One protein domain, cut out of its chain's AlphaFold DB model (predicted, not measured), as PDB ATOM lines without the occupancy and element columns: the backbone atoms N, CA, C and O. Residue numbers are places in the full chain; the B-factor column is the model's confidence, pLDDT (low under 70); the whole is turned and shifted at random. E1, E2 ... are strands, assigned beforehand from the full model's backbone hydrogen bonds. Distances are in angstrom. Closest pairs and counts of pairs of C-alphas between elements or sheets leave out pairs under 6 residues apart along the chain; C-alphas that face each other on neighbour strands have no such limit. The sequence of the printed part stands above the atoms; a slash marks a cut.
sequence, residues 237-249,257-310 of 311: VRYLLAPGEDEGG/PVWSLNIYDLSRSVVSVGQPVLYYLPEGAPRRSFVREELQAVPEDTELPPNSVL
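This is residues 237 to 249 and 257 to 310 of the 311 residues of the protein "Predicted protein" of Nematostella vectensis (UniProt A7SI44). Look for little regular structure: two small separate antiparallel ribbons, the pair E1 and E4 and the hairpin E2 and E3, are joined by loops, and residues 300 to 310 stick out as a tail. The 67 printed residues include no named helix and four strands, E1, E2, E3, E4 along the chain; the class is all strand, with 18 residues in named elements. The whole is loose, with a radius of gyration of the C-alphas of 13.9 A and spans of 49 by 33 by 21 A.

Start at E1, residues 237 to 239, antiparallel to E4, residues 295 to 298, at 146 degrees; N 296 and O 238 are 2.8 A apart. E2, residues 268 to 272, and E3, residues 275 to 280, form a hairpin at 166 degrees; N 270 and O 278 are 2.8 A apart. E1 and E3 are apart, as are E2 and E4.

Find C-alpha 237 at (11.939, -44.677, -27.367), where E1 begins its 6.4 A. E2 runs 13.5 A, E3 15.3 A and E4 9.4 A, ending at C-alpha 298, (8.923, -48.612, -29.405).

The C-alphas of Val 273 and Ser 308 are farthest apart, 49.1 A. Residues 250 to 256 are cut out, leaving 14.2 A between C-alphas 249 and 257. E3 to E4 is a long link. Residues 247 to 249 have pLDDT under 70.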
ATOM      1  N   VAL A 237      10.727 -43.928 -27.700       94.31
ATOM      2  CA  VAL A 237      11.939 -44.677 -27.367       94.31
ATOM      3  C   VAL A 237      12.003 -45.077 -25.901       94.31
ATOM      4  O   VAL A 237      11.573 -44.351 -25.006       94.31
ATOM      5  N   ARG A 238      12.620 -46.229 -25.652       94.25
ATOM      6  CA  ARG A 238      13.235 -46.567 -24.366       94.25
ATOM      7  C   ARG A 238      14.728 -46.324 -24.459       94.25
ATOM      8  O   ARG A 238      15.315 -46.456 -25.532       94.25
ATOM      9  N   TYR A 239      15.357 -45.993 -23.341       92.75
ATOM     10  CA  TYR A 239      16.796 -45.761 -23.303       92.75
ATOM     11  C   TYR A 239      17.522 -46.860 -22.530       92.75
ATOM     12  O   TYR A 239      16.952 -47.527 -21.664       92.75
ATOM     13  N   LEU A 240      18.797 -47.058 -22.852       91.06
ATOM     14  CA  LEU A 240      19.641 -48.040 -22.183       91.06
ATOM     15  C   LEU A 240      20.004 -47.566 -20.767       91.06
ATOM     16  O   LEU A 240      20.682 -46.546 -20.587       91.06
ATOM     17  N   LEU A 241      19.594 -48.331 -19.754       88.25
ATOM     18  CA  LEU A 241      19.891 -48.011 -18.355       88.25
ATOM     19  C   LEU A 241      21.399 -48.101 -18.087       88.25
ATOM     20  O   LEU A 241      22.045 -49.098 -18.431       88.25
ATOM     21  N   ALA A 242      21.960 -47.070 -17.444       81.00
ATOM     22  CA  ALA A 242      23.318 -47.145 -16.917       81.00
ATOM     23  C   ALA A 242      23.380 -47.997 -15.638       81.00
ATOM     24  O   ALA A 242      22.389 -48.107 -14.911       81.00
ATOM     25  N   PRO A 243      24.561 -48.555 -15.312       74.62
ATOM     26  CA  PRO A 243      24.780 -49.196 -14.021       74.62
ATOM     27  C   PRO A 243      24.381 -48.274 -12.858       74.62
ATOM     28  O   PRO A 243      24.839 -47.133 -12.778       74.62
ATOM     29  N   GLY A 244      23.516 -48.774 -11.973       73.62
ATOM     30  CA  GLY A 244      23.056 -48.068 -10.775       73.62
ATOM     31  C   GLY A 244      22.002 -46.982 -11.003       73.62
ATOM     32  O   GLY A 244      21.744 -46.203 -10.085       73.62
ATOM     33  N   GLU A 245      21.419 -46.899 -12.201       77.06
ATOM     34  CA  GLU A 245      20.379 -45.919 -12.532       77.06
ATOM     35  C   GLU A 245      18.979 -46.327 -12.050       77.06
ATOM     36  O   GLU A 245      18.198 -45.453 -11.690       77.06
ATOM     37  N   ASP A 246      18.683 -47.627 -12.007       71.75
ATOM     38  CA  ASP A 246      17.371 -48.169 -11.641       71.75
ATOM     39  C   ASP A 246      17.128 -48.180 -10.120       71.75
ATOM     40  O   ASP A 246      16.323 -47.422  -9.593       71.75
ATOM     41  N   GLU A 247      17.871 -49.013  -9.398       63.91
ATOM     42  CA  GLU A 247      17.690 -49.337  -7.980       63.91
ATOM     43  C   GLU A 247      19.000 -49.152  -7.196       63.91
ATOM     44  O   GLU A 247      19.132 -49.559  -6.042       63.91
ATOM     45  N   GLY A 248      20.021 -48.577  -7.838       62.53
ATOM     46  CA  GLY A 248      21.360 -48.447  -7.278       62.53
ATOM     47  C   GLY A 248      22.196 -49.732  -7.346       62.53
ATOM     48  O   GLY A 248      21.710 -50.841  -7.594       62.53
ATOM     49  N   GLY A 249      23.506 -49.552  -7.149       62.22
ATOM     50  CA  GLY A 249      24.527 -50.601  -7.237       62.22
ATOM     51  C   GLY A 249      25.342 -50.560  -8.535       62.22
ATOM     52  O   GLY A 249      24.829 -50.244  -9.600       62.22
ATOM     53  N   PRO A 257      15.772 -55.266 -15.970       82.81
ATOM     54  CA  PRO A 257      15.486 -54.748 -17.303       82.81
ATOM     55  C   PRO A 257      16.732 -54.141 -17.945       82.81
ATOM     56  O   PRO A 257      17.502 -53.446 -17.278       82.81
ATOM     57  N   VAL A 258      16.939 -54.395 -19.242       87.12
ATOM     58  CA  VAL A 258      18.041 -53.788 -20.010       87.12
ATOM     59  C   VAL A 258      17.750 -52.310 -20.318       87.12
ATOM     60  O   VAL A 258      18.619 -51.439 -20.195       87.12
ATOM     61  N   TRP A 259      16.493 -52.041 -20.643       91.25
ATOM     62  CA  TRP A 259      15.966 -50.760 -21.095       91.25
ATOM     63  C   TRP A 259      15.115 -50.093 -20.014       91.25
ATOM     64  O   TRP A 259      14.645 -50.761 -19.092       91.25
ATOM     65  N   SER A 260      14.897 -48.784 -20.139       90.62
ATOM     66  CA  SER A 260      13.970 -48.047 -19.282       90.62
ATOM     67  C   SER A 260      12.568 -48.655 -19.331       90.62
ATOM     68  O   SER A 260      12.095 -49.071 -20.388       90.62
ATOM     69  N   LEU A 261      11.886 -48.688 -18.184       88.19
ATOM     70  CA  LEU A 261      10.480 -49.103 -18.123       88.19
ATOM     71  C   LEU A 261       9.579 -48.065 -18.803       88.19
ATOM     72  O   LEU A 261       8.673 -48.413 -19.557       88.19
ATOM     73  N   ASN A 262       9.891 -46.788 -18.579       89.81
ATOM     74  CA  ASN A 262       9.186 -45.663 -19.175       89.81
ATOM     75  C   ASN A 262       9.565 -45.477 -20.646       89.81
ATOM     76  O   ASN A 262      10.716 -45.697 -21.047       89.81
ATOM     77  N   ILE A 263       8.580 -45.023 -21.415       92.19
ATOM     78  CA  ILE A 263       8.688 -44.670 -22.828       92.19
ATOM     79  C   ILE A 263       8.762 -43.144 -22.928       92.19
ATOM     80  O   ILE A 263       8.014 -42.443 -22.249       92.19
ATOM     81  N   TYR A 264       9.657 -42.637 -23.772       92.75
ATOM     82  CA  TYR A 264       9.919 -41.211 -23.934       92.75
ATOM     83  C   TYR A 264       9.837 -40.795 -25.399       92.75
ATOM     84  O   TYR A 264      10.223 -41.554 -26.286       92.75
ATOM     85  N   ASP A 265       9.407 -39.562 -25.640       92.75
ATOM     86  CA  ASP A 265       9.554 -38.922 -26.945       92.75
ATOM     87  C   ASP A 265      10.986 -38.387 -27.119       92.75
ATOM     88  O   ASP A 265      11.699 -38.110 -26.146       92.75
ATOM     89  N   LEU A 266      11.431 -38.212 -28.363       91.81
ATOM     90  CA  LEU A 266      12.704 -37.552 -28.646       91.81
ATOM     91  C   LEU A 266      12.556 -36.032 -28.497       91.81
ATOM     92  O   LEU A 266      11.751 -35.407 -29.177       91.81
ATOM     93  N   SER A 267      13.381 -35.409 -27.650       90.31
ATOM     94  CA  SER A 267      13.362 -33.949 -27.473       90.31
ATOM     95  C   SER A 267      14.156 -33.228 -28.563       90.31
ATOM     96  O   SER A 267      13.673 -32.277 -29.173       90.31
ATOM     97  N   ARG A 268      15.402 -33.652 -28.808       89.12
ATOM     98  CA  ARG A 268      16.255 -33.084 -29.866       89.12
ATOM     99  C   ARG A 268      17.372 -34.038 -30.262       89.12
ATOM    100  O   ARG A 268      17.831 -34.833 -29.444       89.12
ATOM    101  N   SER A 269      17.866 -33.886 -31.489       88.62
ATOM    102  CA  SER A 269      19.080 -34.543 -31.980       88.62
ATOM    103  C   SER A 269      20.160 -33.512 -32.321       88.62
ATOM    104  O   SER A 269      19.869 -32.387 -32.728       88.62
ATOM    105  N   VAL A 270      21.421 -33.873 -32.104       85.56
ATOM    106  CA  VAL A 270      22.596 -33.054 -32.409       85.56
ATOM    107  C   VAL A 270      23.499 -33.855 -33.330       85.56
ATOM    108  O   VAL A 270      23.928 -34.951 -32.976       85.56
ATOM    109  N   VAL A 271      23.775 -33.297 -34.506       83.19
ATOM    110  CA  VAL A 271      24.546 -33.956 -35.563       83.19
ATOM    111  C   VAL A 271      25.884 -33.261 -35.727       83.19
ATOM    112  O   VAL A 271      25.922 -32.052 -35.936       83.19
ATOM    113  N   SER A 272      26.956 -34.044 -35.700       76.81
ATOM    114  CA  SER A 272      28.333 -33.576 -35.821       76.81
ATOM    115  C   SER A 272      29.033 -34.348 -36.926       76.81
ATOM    116  O   SER A 272      28.886 -35.563 -37.014       76.81
ATOM    117  N   VAL A 273      29.856 -33.679 -37.733       75.75
ATOM    118  CA  VAL A 273      30.678 -34.380 -38.729       75.75
ATOM    119  C   VAL A 273      31.629 -35.348 -38.017       75.75
ATOM    120  O   VAL A 273      32.336 -34.945 -37.092       75.75
ATOM    121  N   GLY A 274      31.629 -36.615 -38.438       74.56
ATOM    122  CA  GLY A 274      32.518 -37.649 -37.903       74.56
ATOM    123  C   GLY A 274      32.209 -38.110 -36.474       74.56
ATOM    124  O   GLY A 274      33.063 -38.747 -35.860       74.56
ATOM    125  N   GLN A 275      31.032 -37.794 -35.919       78.62
ATOM    126  CA  GLN A 275      30.587 -38.336 -34.629       78.62
ATOM    127  C   GLN A 275      29.163 -38.889 -34.720       78.62
ATOM    128  O   GLN A 275      28.376 -38.368 -35.510       78.62
ATOM    129  N   PRO A 276      28.811 -39.879 -33.881       84.81
ATOM    130  CA  PRO A 276      27.446 -40.376 -33.793       84.81
ATOM    131  C   PRO A 276      26.450 -39.265 -33.462       84.81
ATOM    132  O   PRO A 276      26.765 -38.342 -32.698       84.81
ATOM    133  N   VAL A 277      25.235 -39.375 -33.995       87.44
ATOM    134  CA  VAL A 277      24.143 -38.461 -33.666       87.44
ATOM    135  C   VAL A 277      23.793 -38.599 -32.185       87.44
ATOM    136  O   VAL A 277      23.568 -39.690 -31.662       87.44
ATOM    137  N   LEU A 278      23.750 -37.461 -31.490       89.62
ATOM    138  CA  LEU A 278      23.417 -37.405 -30.072       89.62
ATOM    139  C   LEU A 278      21.952 -37.030 -29.884       89.62
ATOM    140  O   LEU A 278      21.532 -35.927 -30.235       89.62
ATOM    141  N   TYR A 279      21.199 -37.923 -29.262       90.88
ATOM    142  CA  TYR A 279      19.800 -37.749 -28.909       90.88
ATOM    143  C   TYR A 279      19.650 -37.296 -27.459       90.88
ATOM    144  O   TYR A 279      20.390 -37.722 -26.569       90.88
ATOM    145  N   TYR A 280      18.671 -36.430 -27.226       90.69
ATOM    146  CA  TYR A 280      18.284 -35.952 -25.906       90.69
ATOM    147  C   TYR A 280      16.805 -36.239 -25.677       90.69
ATOM    148  O   TYR A 280      15.988 -36.096 -26.588       90.69
ATOM    149  N   LEU A 281      16.491 -36.609 -24.442       91.75
ATOM    150  CA  LEU A 281      15.143 -36.905 -23.975       91.75
ATOM    151  C   LEU A 281      14.569 -35.708 -23.187       91.75
ATOM    152  O   LEU A 281      15.348 -34.861 -22.731       91.75
ATOM    153  N   PRO A 282      13.234 -35.600 -23.067       90.19
ATOM    154  CA  PRO A 282      12.560 -34.509 -22.365       90.19
ATOM    155  C   PRO A 282      12.784 -34.545 -20.845       90.19
ATOM    156  O   PRO A 282      13.410 -35.451 -20.289       90.19
ATOM    157  N   GLU A 283      12.271 -33.526 -20.157       83.75
ATOM    158  CA  GLU A 283      12.315 -33.451 -18.696       83.75
ATOM    159  C   GLU A 283      11.570 -34.637 -18.055       83.75
ATOM    160  O   GLU A 283      10.515 -35.050 -18.524       83.75
ATOM    161  N   GLY A 284      12.164 -35.230 -17.013       81.50
ATOM    162  CA  GLY A 284      11.730 -36.511 -16.434       81.50
ATOM    163  C   GLY A 284      12.526 -37.726 -16.930       81.50
ATOM    164  O   GLY A 284      12.475 -38.788 -16.309       81.50
ATOM    165  N   ALA A 285      13.314 -37.573 -17.997       85.56
ATOM    166  CA  ALA A 285      14.327 -38.538 -18.414       85.56
ATOM    167  C   ALA A 285      15.722 -38.169 -17.861       85.56
ATOM    168  O   ALA A 285      15.940 -37.048 -17.382       85.56
ATOM    169  N   PRO A 286      16.713 -39.076 -17.947       83.50
ATOM    170  CA  PRO A 286      18.080 -38.772 -17.550       83.50
ATOM    171  C   PRO A 286      18.653 -37.621 -18.370       83.50
ATOM    172  O   PRO A 286      18.636 -37.636 -19.602       83.50
ATOM    173  N   ARG A 287      19.252 -36.650 -17.680       82.38
ATOM    174  CA  ARG A 287      19.884 -35.473 -18.287       82.38
ATOM    175  C   ARG A 287      21.265 -35.798 -18.884       82.38
ATOM    176  O   ARG A 287      22.304 -35.248 -18.525       82.38
ATOM    177  N   ARG A 288      21.295 -36.741 -19.824       82.19
ATOM    178  CA  ARG A 288      22.478 -37.120 -20.608       82.19
ATOM    179  C   ARG A 288      22.099 -37.370 -22.063       82.19
ATOM    180  O   ARG A 288      20.927 -37.501 -22.393       82.19
ATOM    181  N   SER A 289      23.104 -37.394 -22.931       85.94
ATOM    182  CA  SER A 289      22.922 -37.705 -24.347       85.94
ATOM    183  C   SER A 289      23.046 -39.203 -24.610       85.94
ATOM    184  O   SER A 289      23.894 -39.878 -24.006       85.94
ATOM    185  N   PHE A 290      22.273 -39.668 -25.584       88.31
ATOM    186  CA  PHE A 290      22.230 -41.050 -26.043       88.31
ATOM    187  C   PHE A 290      22.675 -41.145 -27.502       88.31
ATOM    188  O   PHE A 290      22.391 -40.242 -28.287       88.31
ATOM    189  N   VAL A 291      23.376 -42.215 -27.862       90.12
ATOM    190  CA  VAL A 291      23.575 -42.592 -29.274       90.12
ATOM    191  C   VAL A 291      22.409 -43.453 -29.764       90.12
ATOM    192  O   VAL A 291      21.603 -43.920 -28.956       90.12
ATOM    193  N   ARG A 292      22.313 -43.682 -31.076       89.88
ATOM    194  CA  ARG A 292      21.255 -44.496 -31.688       89.88
ATOM    195  C   ARG A 292      21.115 -45.883 -31.050       89.88
ATOM    196  O   ARG A 292      19.992 -46.358 -30.895       89.88
ATOM    197  N   GLU A 293      22.225 -46.517 -30.680       90.38
ATOM    198  CA  GLU A 293      22.281 -47.863 -30.087       90.38
ATOM    199  C   GLU A 293      21.851 -47.872 -28.619       90.38
ATOM    200  O   GLU A 293      21.464 -48.907 -28.086       90.38
ATOM    201  N   GLU A 294      21.911 -46.719 -27.952       91.94
ATOM    202  CA  GLU A 294      21.432 -46.548 -26.580       91.94
ATOM    203  C   GLU A 294      19.927 -46.238 -26.536       91.94
ATOM    204  O   GLU A 294      19.399 -45.973 -25.454       91.94
ATOM    205  N   LEU A 295      19.238 -46.280 -27.685       94.06
ATOM    206  CA  LEU A 295      17.802 -46.059 -27.821       94.06
ATOM    207  C   LEU A 295      17.122 -47.225 -28.552       94.06
ATOM    208  O   LEU A 295      17.481 -47.590 -29.674       94.06
ATOM    209  N   GLN A 296      16.080 -47.764 -27.930       94.19
ATOM    210  CA  GLN A 296      15.189 -48.753 -28.519       94.19
ATOM    211  C   GLN A 296      13.909 -48.053 -28.971       94.19
ATOM    212  O   GLN A 296      13.188 -47.510 -28.138       94.19
ATOM    213  N   ALA A 297      13.625 -48.069 -30.274       92.94
ATOM    214  CA  ALA A 297      12.349 -47.597 -30.805       92.94
ATOM    215  C   ALA A 297      11.216 -48.520 -30.337       92.94
ATOM    216  O   ALA A 297      11.352 -49.742 -30.394       92.94
ATOM    217  N   VAL A 298      10.124 -47.922 -29.872       90.75
ATOM    218  CA  VAL A 298       8.923 -48.612 -29.405       90.75
ATOM    219  C   VAL A 298       7.817 -48.377 -30.434       90.75
ATOM    220  O   VAL A 298       7.417 -47.223 -30.615       90.75
ATOM    221  N   PRO A 299       7.358 -49.429 -31.133       88.81
ATOM    222  CA  PRO A 299       6.212 -49.353 -32.036       88.81
ATOM    223  C   PRO A 299       4.935 -48.877 -31.330       88.81
ATOM    224  O   PRO A 299       4.753 -49.133 -30.138       88.81
ATOM    225  N   GLU A 300       4.043 -48.198 -32.052       84.69
ATOM    226  CA  GLU A 300       2.785 -47.681 -31.484       84.69
ATOM    227  C   GLU A 300       1.813 -48.791 -31.057       84.69
ATOM    228  O   GLU A 300       1.034 -48.590 -30.131       84.69
ATOM    229  N   ASP A 301       1.905 -49.969 -31.673       87.31
ATOM    230  CA  ASP A 301       1.140 -51.180 -31.361       87.31
ATOM    231  C   ASP A 301       1.725 -51.988 -30.187       87.31
ATOM    232  O   ASP A 301       1.296 -53.107 -29.919       87.31
ATOM    233  N   THR A 302       2.707 -51.440 -29.461       85.75
ATOM    234  CA  THR A 302       3.273 -52.115 -28.286       85.75
ATOM    235  C   THR A 302       2.270 -52.117 -27.133       85.75
ATOM    236  O   THR A 302       2.037 -51.091 -26.493       85.75
ATOM    237  N   GLU A 303       1.735 -53.292 -26.814       85.50
ATOM    238  CA  GLU A 303       0.858 -53.495 -25.661       85.50
ATOM    239  C   GLU A 303       1.644 -53.670 -24.350       85.50
ATOM    240  O   GLU A 303       2.796 -54.122 -24.320       85.50
ATOM    241  N   LEU A 304       1.013 -53.297 -23.233       85.50
ATOM    242  CA  LEU A 304       1.537 -53.568 -21.896       85.50
ATOM    243  C   LEU A 304       1.298 -55.039 -21.515       85.50
ATOM    244  O   LEU A 304       0.340 -55.646 -21.994       85.50
ATOM    245  N   PRO A 305       2.142 -55.624 -20.644       85.56
ATOM    246  CA  PRO A 305       1.922 -56.984 -20.168       85.56
ATOM    247  C   PRO A 305       0.551 -57.114 -19.477       85.56
ATOM    248  O   PRO A 305       0.108 -56.167 -18.822       85.56
ATOM    249  N   PRO A 306      -0.114 -58.279 -19.594       88.69
ATOM    250  CA  PRO A 306      -1.427 -58.489 -19.001       88.69
ATOM    251  C   PRO A 306      -1.356 -58.471 -17.470       88.69
ATOM    252  O   PRO A 306      -0.371 -58.910 -16.874       88.69
ATOM    253  N   ASN A 307      -2.441 -58.025 -16.828       89.19
ATOM    254  CA  ASN A 307      -2.527 -57.941 -15.364       89.19
ATOM    255  C   ASN A 307      -2.347 -59.295 -14.663       89.19
ATOM    256  O   ASN A 307      -1.923 -59.314 -13.515       89.19
ATOM    257  N   SER A 308      -2.594 -60.416 -15.349       86.56
ATOM    258  CA  SER A 308      -2.371 -61.769 -14.821       86.56
ATOM    259  C   SER A 308      -0.913 -62.054 -14.445       86.56
ATOM    260  O   SER A 308      -0.634 -63.040 -13.783       86.56
ATOM    261  N   VAL A 309       0.038 -61.226 -14.890       86.25
ATOM    262  CA  VAL A 309       1.454 -61.315 -14.492       86.25
ATOM    263  C   VAL A 309       1.692 -60.729 -13.089       86.25
ATOM    264  O   VAL A 309       2.763 -60.921 -12.519       86.25
ATOM    265  N   LEU A 310       0.722 -59.992 -12.538       81.25
ATOM    266  CA  LEU A 310       0.791 -59.376 -11.208       81.25
ATOM    267  C   LEU A 310       0.185 -60.253 -10.096       81.25
ATOM    268  O   LEU A 310       0.308 -59.881  -8.928       81.25
TER     269      LEU A 310